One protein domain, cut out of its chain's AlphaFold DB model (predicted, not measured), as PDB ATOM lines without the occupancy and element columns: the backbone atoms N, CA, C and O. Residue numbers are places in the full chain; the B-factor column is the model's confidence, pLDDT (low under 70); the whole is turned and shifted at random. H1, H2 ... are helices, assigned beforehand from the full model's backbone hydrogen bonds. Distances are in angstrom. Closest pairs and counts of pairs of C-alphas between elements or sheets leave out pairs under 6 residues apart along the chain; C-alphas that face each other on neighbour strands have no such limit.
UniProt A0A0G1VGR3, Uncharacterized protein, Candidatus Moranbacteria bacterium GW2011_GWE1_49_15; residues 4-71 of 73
ATOM      1  N   HIS A   4      88.905  77.863 105.937       81.38
ATOM      2  CA  HIS A   4      88.577  76.604 106.616       81.38
ATOM      3  C   HIS A   4      87.459  76.802 107.649       81.38
ATOM      4  O   HIS A   4      87.618  76.506 108.839       81.38
ATOM      5  N   PHE A   5      86.325  77.337 107.200       84.62
ATOM      6  CA  PHE A   5      85.193  77.665 108.062       84.62
ATOM      7  C   PHE A   5      84.653  76.427 108.792       84.62
ATOM      8  O   PHE A   5      84.458  76.447 110.003       84.62
ATOM      9  N   VAL A   6      84.510  75.288 108.114       86.19
ATOM     10  CA  VAL A   6      83.998  74.061 108.752       86.19
ATOM     11  C   VAL A   6      84.944  73.564 109.848       86.19
ATOM     12  O   VAL A   6      84.496  73.102 110.898       86.19
ATOM     13  N   ALA A   7      86.258  73.680 109.639       86.00
ATOM     14  CA  ALA A   7      87.249  73.278 110.632       86.00
ATOM     15  C   ALA A   7      87.240  74.200 111.863       86.00
ATOM     16  O   ALA A   7      87.342  73.711 112.990       86.00
ATOM     17  N   GLY A   8      87.077  75.513 111.660       84.88
ATOM     18  CA  GLY A   8      86.913  76.480 112.748       84.88
ATOM     19  C   GLY A   8      85.661  76.202 113.580       84.88
ATOM     20  O   GLY A   8      85.735  76.172 114.808       84.88
ATOM     21  N   ALA A   9      84.543  75.872 112.924       83.56
ATOM     22  CA  ALA A   9      83.299  75.521 113.601       83.56
ATOM     23  C   ALA A   9      83.478  74.253 114.449       83.56
ATOM     24  O   ALA A   9      83.124  74.253 115.623       83.56
ATOM     25  N   LYS A  10      84.128  73.207 113.913       86.12
ATOM     26  CA  LYS A  10      84.457  71.990 114.684       86.12
ATOM     27  C   LYS A  10      85.291  72.295 115.923       86.12
ATOM     28  O   LYS A  10      84.977  71.809 117.005       86.12
ATOM     29  N   LYS A  11      86.347  73.100 115.774       85.38
ATOM     30  CA  LYS A  11      87.202  73.492 116.902       85.38
ATOM     31  C   LYS A  11      86.422  74.255 117.964       85.38
ATOM     32  O   LYS A  11      86.598  73.968 119.142       85.38
ATOM     33  N   LEU A  12      85.555  75.184 117.563       83.00
ATOM     34  CA  LEU A  12      84.718  75.940 118.491       83.00
ATOM     35  C   LEU A  12      83.792  75.017 119.290       83.00
ATOM     36  O   LEU A  12      83.737  75.120 120.508       83.00
ATOM     37  N   ILE A  13      83.105  74.096 118.612       81.75
ATOM     38  CA  ILE A  13      82.186  73.138 119.242       81.75
ATOM     39  C   ILE A  13      82.906  72.331 120.320       81.75
ATOM     40  O   ILE A  13      82.403  72.201 121.434       81.75
ATOM     41  N   VAL A  14      84.112  71.851 120.008       85.81
ATOM     42  CA  VAL A  14      84.942  71.084 120.945       85.81
ATOM     43  C   VAL A  14      85.444  71.953 122.102       85.81
ATOM     44  O   VAL A  14      85.302  71.555 123.256       85.81
ATOM     45  N   ASN A  15      85.999  73.137 121.821       84.12
ATOM     46  CA  ASN A  15      86.553  74.026 122.849       84.12
ATOM     47  C   ASN A  15      85.488  74.511 123.833       84.12
ATOM     48  O   ASN A  15      85.710  74.509 125.042       84.12
ATOM     49  N   GLU A  16      84.325  74.889 123.313       79.69
ATOM     50  CA  GLU A  16      83.231  75.453 124.100       79.69
ATOM     51  C   GLU A  16      82.274  74.390 124.647       79.69
ATOM     52  O   GLU A  16      81.270  74.722 125.277       79.69
ATOM     53  N   LYS A  17      82.592  73.104 124.429       79.75
ATOM     54  CA  LYS A  17      81.788  71.949 124.858       79.75
ATOM     55  C   LYS A  17      80.326  72.067 124.422       79.75
ATOM     56  O   LYS A  17      79.409  71.739 125.175       79.75
ATOM     57  N   LEU A  18      80.112  72.573 123.212       79.50
ATOM     58  CA  LEU A  18      78.782  72.735 122.642       79.50
ATOM     59  C   LEU A  18      78.285  71.395 122.112       79.50
ATOM     60  O   LEU A  18      79.066  70.505 121.773       79.50
ATOM     61  N   GLN A  19      76.968  71.274 121.997       79.31
ATOM     62  CA  GLN A  19      76.379  70.163 121.270       79.31
ATOM     63  C   GLN A  19      76.811  70.220 119.797       79.31
ATOM     64  O   GLN A  19      76.890  71.300 119.198       79.31
ATOM     65  N   ASP A  20      77.126  69.050 119.241       81.56
ATOM     66  CA  ASP A  20      77.498  68.924 117.835       81.56
ATOM     67  C   ASP A  20      76.306  69.256 116.924       81.56
ATOM     68  O   ASP A  20      75.140  69.129 117.316       81.56
ATOM     69  N   LEU A  21      76.607  69.688 115.703       76.19
ATOM     70  CA  LEU A  21      75.606  69.977 114.687       76.19
ATOM     71  C   LEU A  21      74.930  68.697 114.201       76.19
ATOM     72  O   LEU A  21      75.561  67.655 114.007       76.19
ATOM     73  N   SER A  22      73.643  68.818 113.883       81.94
ATOM     74  CA  SER A  22      72.947  67.828 113.063       81.94
ATOM     75  C   SER A  22      73.607  67.680 111.680       81.94
ATOM     76  O   SER A  22      74.348  68.556 111.219       81.94
ATOM     77  N   GLY A  23      73.324  66.578 110.976       84.12
ATOM     78  CA  GLY A  23      73.823  66.366 109.609       84.12
ATOM     79  C   GLY A  23      73.472  67.520 108.659       84.12
ATOM     80  O   GLY A  23      74.315  67.944 107.863       84.12
ATOM     81  N   ASP A  24      72.273  68.086 108.819       84.12
ATOM     82  CA  ASP A  24      71.800  69.263 108.084       84.12
ATOM     83  C   ASP A  24      72.555  70.535 108.482       84.12
ATOM     84  O   ASP A  24      72.960  71.312 107.613       84.12
ATOM     85  N   GLY A  25      72.824  70.718 109.777       84.31
ATOM     86  CA  GLY A  25      73.659  71.805 110.283       84.31
ATOM     87  C   GLY A  25      75.064  71.779 109.674       84.31
ATOM     88  O   GLY A  25      75.538  72.786 109.146       84.31
ATOM     89  N   TRP A  26      75.705  70.606 109.631       87.50
ATOM     90  CA  TRP A  26      76.988  70.422 108.941       87.50
ATOM     91  C   TRP A  26      76.890  70.643 107.425       87.50
ATOM     92  O   TRP A  26      77.838  71.137 106.808       87.50
ATOM     93  N   GLY A  27      75.755  70.300 106.809       89.38
ATOM     94  CA  GLY A  27      75.439  70.636 105.419       89.38
ATOM     95  C   GLY A  27      75.472  72.143 105.169       89.38
ATOM     96  O   GLY A  27      76.188  72.596 104.274       89.38
ATOM     97  N   ARG A  28      74.789  72.918 106.017       87.19
ATOM     98  CA  ARG A  28      74.769  74.388 105.960       87.19
ATOM     99  C   ARG A  28      76.156  74.992 106.169       87.19
ATOM    100  O   ARG A  28      76.535  75.868 105.403       87.19
ATOM    101  N   MET A  29      76.959  74.491 107.111       87.88
ATOM    102  CA  MET A  29      78.320  75.018 107.323       87.88
ATOM    103  C   MET A  29      79.242  74.806 106.125       87.88
ATOM    104  O   MET A  29      80.000  75.704 105.768       87.88
ATOM    105  N   ARG A  30      79.150  73.648 105.459       90.38
ATOM    106  CA  ARG A  30      79.880  73.400 104.205       90.38
ATOM    107  C   ARG A  30      79.414  74.313 103.078       90.38
ATOM    108  O   ARG A  30      80.222  74.720 102.250       90.38
ATOM    109  N   GLN A  31      78.122  74.621 103.030       90.81
ATOM    110  CA  GLN A  31      77.593  75.565 102.056       90.81
ATOM    111  C   GLN A  31      78.109  76.984 102.323       90.81
ATOM    112  O   GLN A  31      78.600  77.616 101.395       90.81
ATOM    113  N   LEU A  32      78.089  77.446 103.576       89.12
ATOM    114  CA  LEU A  32      78.651  78.743 103.962       89.12
ATOM    115  C   LEU A  32      80.142  78.833 103.636       89.12
ATOM    116  O   LEU A  32      80.586  79.832 103.088       89.12
ATOM    117  N   GLU A  33      80.909  77.773 103.897       90.25
ATOM    118  CA  GLU A  33      82.325  77.707 103.527       90.25
ATOM    119  C   GLU A  33      82.537  77.883 102.018       90.25
ATOM    120  O   GLU A  33      83.432  78.615 101.602       90.25
ATOM    121  N   ARG A  34      81.699  77.254 101.183       91.25
ATOM    122  CA  ARG A  34      81.734  77.466  99.728       91.25
ATOM    123  C   ARG A  34      81.353  78.891  99.357       91.25
ATOM    124  O   ARG A  34      82.074  79.506  98.591       91.25
ATOM    125  N   GLU A  35      80.281  79.434  99.925       91.44
ATOM    126  CA  GLU A  35      79.840  80.802  99.634       91.44
ATOM    127  C   GLU A  35      80.896  81.852 100.025       91.44
ATOM    128  O   GLU A  35      81.070  82.828  99.298       91.44
ATOM    129  N   VAL A  36      81.643  81.632 101.116       90.19
ATOM    130  CA  VAL A  36      82.790  82.469 101.510       90.19
ATOM    131  C   VAL A  36      83.942  82.325 100.519       90.19
ATOM    132  O   VAL A  36      84.499  83.324 100.073       90.19
ATOM    133  N   ASN A  37      84.293  81.089 100.148       88.31
ATOM    134  CA  ASN A  37      85.372  80.820  99.194       88.31
ATOM    135  C   ASN A  37      85.070  81.364  97.791       88.31
ATOM    136  O   ASN A  37      85.978  81.836  97.108       88.31
ATOM    137  N   ASP A  38      83.801  81.341  97.395       90.75
ATOM    138  CA  ASP A  38      83.297  81.905  96.145       90.75
ATOM    139  C   ASP A  38      83.170  83.441  96.211       90.75
ATOM    140  O   ASP A  38      82.831  84.074  95.212       90.75
ATOM    141  N   GLY A  39      83.401  84.053  97.380       87.31
ATOM    142  CA  GLY A  39      83.284  85.497  97.598       87.31
ATOM    143  C   GLY A  39      81.848  86.027  97.557       87.31
ATOM    144  O   GLY A  39      81.646  87.234  97.443       87.31
ATOM    145  N   ARG A  40      80.842  85.146  97.639       91.75
ATOM    146  CA  ARG A  40      79.417  85.520  97.657       91.75
ATOM    147  C   ARG A  40      79.005  86.156  98.976       91.75
ATOM    148  O   ARG A  40      78.113  86.999  98.987       91.75
ATOM    149  N   ILE A  41      79.626  85.724 100.069       90.12
ATOM    150  CA  ILE A  41      79.420  86.260 101.415       90.12
ATOM    151  C   ILE A  41      80.772  86.493 102.081       90.12
ATOM    152  O   ILE A  41      81.772  85.864 101.721       90.12
ATOM    153  N   THR A  42      80.816  87.373 103.074       89.12
ATOM    154  CA  THR A  42      82.028  87.555 103.875       89.12
ATOM    155  C   THR A  42      82.143  86.483 104.959       89.12
ATOM    156  O   THR A  42      81.176  85.806 105.314       89.12
ATOM    157  N   LEU A  43      83.341  86.331 105.531       85.06
ATOM    158  CA  LEU A  43      83.538  85.462 106.693       85.06
ATOM    159  C   LEU A  43      82.689  85.913 107.894       85.06
ATOM    160  O   LEU A  43      82.187  85.067 108.628       85.06
ATOM    161  N   GLU A  44      82.493  87.223 108.082       86.12
ATOM    162  CA  GLU A  44      81.601  87.749 109.124       86.12
ATOM    163  C   GLU A  44      80.158  87.284 108.911       86.12
ATOM    164  O   GLU A  44      79.554  86.754 109.843       86.12
ATOM    165  N   ASP A  45      79.642  87.373 107.681       87.81
ATOM    166  CA  ASP A  45      78.289  86.912 107.346       87.81
ATOM    167  C   ASP A  45      78.115  85.409 107.597       87.81
ATOM    168  O   ASP A  45      77.085  84.962 108.110       87.81
ATOM    169  N   ALA A  46      79.125  84.605 107.253       87.25
ATOM    170  CA  ALA A  46      79.112  83.169 107.514       87.25
ATOM    171  C   ALA A  46      79.072  82.868 109.020       87.25
ATOM    172  O   ALA A  46      78.306  82.005 109.456       87.25
ATOM    173  N   ILE A  47      79.838  83.611 109.827       84.19
ATOM    174  CA  ILE A  47      79.828  83.497 111.291       84.19
ATOM    175  C   ILE A  47      78.466  83.910 111.858       84.19
ATOM    176  O   ILE A  47      77.936  83.211 112.719       84.19
ATOM    177  N   GLU A  48      77.861  84.996 111.379       84.56
ATOM    178  CA  GLU A  48      76.528  85.410 111.828       84.56
ATOM    179  C   GLU A  48      75.449  84.388 111.472       84.56
ATOM    180  O   GLU A  48      74.563  84.111 112.285       84.56
ATOM    181  N   LYS A  49      75.521  83.784 110.282       85.44
ATOM    182  CA  LYS A  49      74.616  82.700 109.876       85.44
ATOM    183  C   LYS A  49      74.817  81.448 110.731       85.44
ATOM    184  O   LYS A  49      73.830  80.824 111.108       85.44
ATOM    185  N   PHE A  50      76.056  81.121 111.096       82.81
ATOM    186  CA  PHE A  50      76.363  80.042 112.041       82.81
ATOM    187  C   PHE A  50      75.832  80.324 113.453       82.81
ATOM    188  O   PHE A  50      75.218  79.452 114.060       82.81
ATOM    189  N   LEU A  51      75.992  81.547 113.962       77.38
ATOM    190  CA  LEU A  51      75.446  81.959 115.261       77.38
ATOM    191  C   LEU A  51      73.913  81.953 115.285       77.38
ATOM    192  O   LEU A  51      73.303  81.678 116.319       77.38
ATOM    193  N   ASN A  52      73.289  82.278 114.152       76.94
ATOM    194  CA  ASN A  52      71.840  82.248 113.993       76.94
ATOM    195  C   ASN A  52      71.279  80.852 113.727       76.94
ATOM    196  O   ASN A  52      70.054  80.710 113.761       76.94
ATOM    197  N   GLU A  53      72.117  79.836 113.497       74.00
ATOM    198  CA  GLU A  53      71.612  78.472 113.440       74.00
ATOM    199  C   GLU A  53      70.935  78.132 114.770       74.00
ATOM    200  O   GLU A  53      71.481  78.357 115.853       74.00
ATOM    201  N   ARG A  54      69.708  77.621 114.681       57.41
ATOM    202  CA  ARG A  54      68.792  77.321 115.778       57.41
ATOM    203  C   ARG A  54      69.467  76.492 116.868       57.41
ATOM    204  O   ARG A  54      69.247  76.769 118.045       57.41
ATOM    205  N   ASP A  55      70.312  75.540 116.474       62.16
ATOM    206  CA  ASP A  55      71.037  74.651 117.388       62.16
ATOM    207  C   ASP A  55      72.100  75.410 118.220       62.16
ATOM    208  O   ASP A  55      72.398  75.044 119.358       62.16
ATOM    209  N   TYR A  56      72.607  76.541 117.712       63.28
ATOM    210  CA  TYR A  56      73.588  77.389 118.392       63.28
ATOM    211  C   TYR A  56      73.016  78.631 119.048       63.28
ATOM    212  O   TYR A  56      73.566  79.086 120.048       63.28
ATOM    213  N   ARG A  57      71.896  79.167 118.565       64.06
ATOM    214  CA  ARG A  57      71.294  80.394 119.103       64.06
ATOM    215  C   ARG A  57      70.963  80.299 120.596       64.06
ATOM    216  O   ARG A  57      70.932  81.317 121.285       64.06
ATOM    217  N   HIS A  58      70.727  79.088 121.106       58.38
ATOM    218  CA  HIS A  58      70.519  78.844 122.534       58.38
ATOM    219  C   HIS A  58      71.817  78.733 123.345       58.38
ATOM    220  O   HIS A  58      71.846  79.219 124.475       58.38
ATOM    221  N   ASN A  59      72.886  78.169 122.773       59.53
ATOM    222  CA  ASN A  59      74.132  77.869 123.488       59.53
ATOM    223  C   ASN A  59      75.218  78.953 123.317       59.53
ATOM    224  O   ASN A  59      75.982  79.221 124.240       59.53
ATOM    225  N   LEU A  60      75.257  79.635 122.169       63.28
ATOM    226  CA  LEU A  60      76.262  80.643 121.805       63.28
ATOM    227  C   LEU A  60      75.862  82.085 122.152       63.28
ATOM    228  O   LEU A  60      76.574  83.009 121.769       63.28
ATOM    229  N   LYS A  61      74.810  82.317 122.957       59.66
ATOM    230  CA  LYS A  61      74.453  83.671 123.454       59.66
ATOM    231  C   LYS A  61      75.613  84.415 124.140       59.66
ATOM    232  O   LYS A  61      75.538  85.628 124.302       59.66
ATOM    233  N   LYS A  62      76.666  83.697 124.552       62.06
ATOM    234  CA  LYS A  62      77.888  84.253 125.148       62.06
ATOM    235  C   LYS A  62      78.921  84.783 124.141       62.06
ATOM    236  O   LYS A  62      79.709  85.636 124.537       62.06
ATOM    237  N   TYR A  63      78.938  84.323 122.889       67.44
ATOM    238  CA  TYR A  63      80.014  84.638 121.936       67.44
ATOM    239  C   TYR A  63      79.589  85.731 120.958       67.44
ATOM    240  O   TYR A  63      78.553  85.627 120.304       67.44
ATOM    241  N   LYS A  64      80.402  86.786 120.836       68.62
ATOM    242  CA  LYS A  64      80.208  87.827 119.818       68.62
ATOM    243  C   LYS A  64      80.866  87.399 118.505       68.62
ATOM    244  O   LYS A  64      81.919  86.765 118.520       68.62
ATOM    245  N   THR A  65      80.319  87.843 117.371       72.19
ATOM    246  CA  THR A  65      80.872  87.626 116.014       72.19
ATOM    247  C   THR A  65      82.376  87.933 115.936       72.19
ATOM    248  O   THR A  65      83.137  87.194 115.319       72.19
ATOM    249  N   LYS A  66      82.834  88.972 116.651       72.12
ATOM    250  CA  LYS A  66      84.248  89.383 116.722       72.12
ATOM    251  C   LYS A  66      85.175  88.378 117.411       72.12
ATOM    252  O   LYS A  66      86.345  88.296 117.045       72.12
ATOM    253  N   ASP A  67      84.687  87.651 118.412       73.94
ATOM    254  CA  ASP A  67      85.491  86.648 119.118       73.94
ATOM    255  C   ASP A  67      85.635  85.393 118.263       73.94
ATOM    256  O   ASP A  67      86.726  84.837 118.147       73.94
ATOM    257  N   LEU A  68      84.559  85.022 117.566       75.88
ATOM    258  CA  LEU A  68      84.577  83.936 116.598       75.88
ATOM    259  C   LEU A  68      85.491  84.243 115.413       75.88
ATOM    260  O   LEU A  68      86.294  83.396 115.042       75.88
ATOM    261  N   LEU A  69      85.468  85.464 114.879       76.50
ATOM    262  CA  LEU A  69      86.371  85.883 113.802       76.50
ATOM    263  C   LEU A  69      87.843  85.571 114.081       76.50
ATOM    264  O   LEU A  69      88.561  85.201 113.162       76.50
ATOM    265  N   LYS A  70      88.298  85.680 115.333       76.75
ATOM    266  CA  LYS A  70      89.682  85.342 115.711       76.75
ATOM    267  C   LYS A  70      89.988  83.846 115.625       76.75
ATOM    268  O   LYS A  70      91.146  83.485 115.489       76.75
ATOM    269  N   ILE A  71      88.970  82.996 115.740       73.50
ATOM    270  CA  ILE A  71      89.076  81.532 115.677       73.50
ATOM    271  C   ILE A  71      89.055  81.050 114.219       73.50
ATOM    272  O   ILE A  71      89.676  80.039 113.896       73.50
TER     273      ILE A  71
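Overview. This is residues 4 to 71 of the 73 residues of an uncharacterized protein of Candidatus Moranbacteria bacterium GW2011_GWE1_49_15 (UniProt A0A0G1VGR3). Two helices, H2 and H3, lie side by side as a hairpin, and H1 packs at a slant over one face of it, on H2 and near H3. H5 begins beside H3, at Thr 65 near Ile 47, and runs from there toward H1, ending with Ile 71 close to Gly 8, while the short H4 sits by the end of H3. The printed part has 68 residues with five named helices, H1 to H5 in chain order, and no named strand; the class is all helix. It is compact, with a radius of gyration of the C-alphas of 10.9 A, and rounded, spanning 30 by 26 by 18 A.

Along the chain. Find C-alpha 23 at (73.823, 66.366, 109.609); from there H2, the longest helix, runs 21.2 A through residues 23 to 37. H3 follows at residues 43 to 51, 12.3 A long. Go back to C-alpha 5 at (85.193, 77.665, 108.062) for H1, residues 5 to 15, 15.3 A long. H4 holds residues 54 to 57, 5.2 A. H5, residues 65 to 71, runs 10.2 A to C-alpha 71 at (89.076, 81.532, 115.677).

Arrangement. H2 and H3 touch as a hairpin, at a shallow tilt of 14 degrees, opposite ways; their closest C-alphas, of Leu 32 and Ala 46, are 5.7 A apart. H1 touches H2 at a steep tilt of 49 degrees, opposite ways, closest at the C-alphas of Phe 5 and Glu 33, 5.4 A. H5 touches H3, only just about perpendicular at 72 degrees, with the C-alphas of Ile 47 and Thr 65 closest at 6.4 A. H1 and H5 are close but not clearly touching, as are H3 and H4. Every O i to N i+4 pair is within hydrogen-bond range in H1, H2 and H3; in H5 1 of 3 is, beside 3 of 4 O i to N i+3 pairs, and H4 is too short for an i+4 pair.

Size, cuts and confidence. The farthest C-alphas, of Lys 17 and Arg 40, are 30.5 A apart. The printed part has no cut and no long link. Look at residues 54 to 64 for pLDDT under 70.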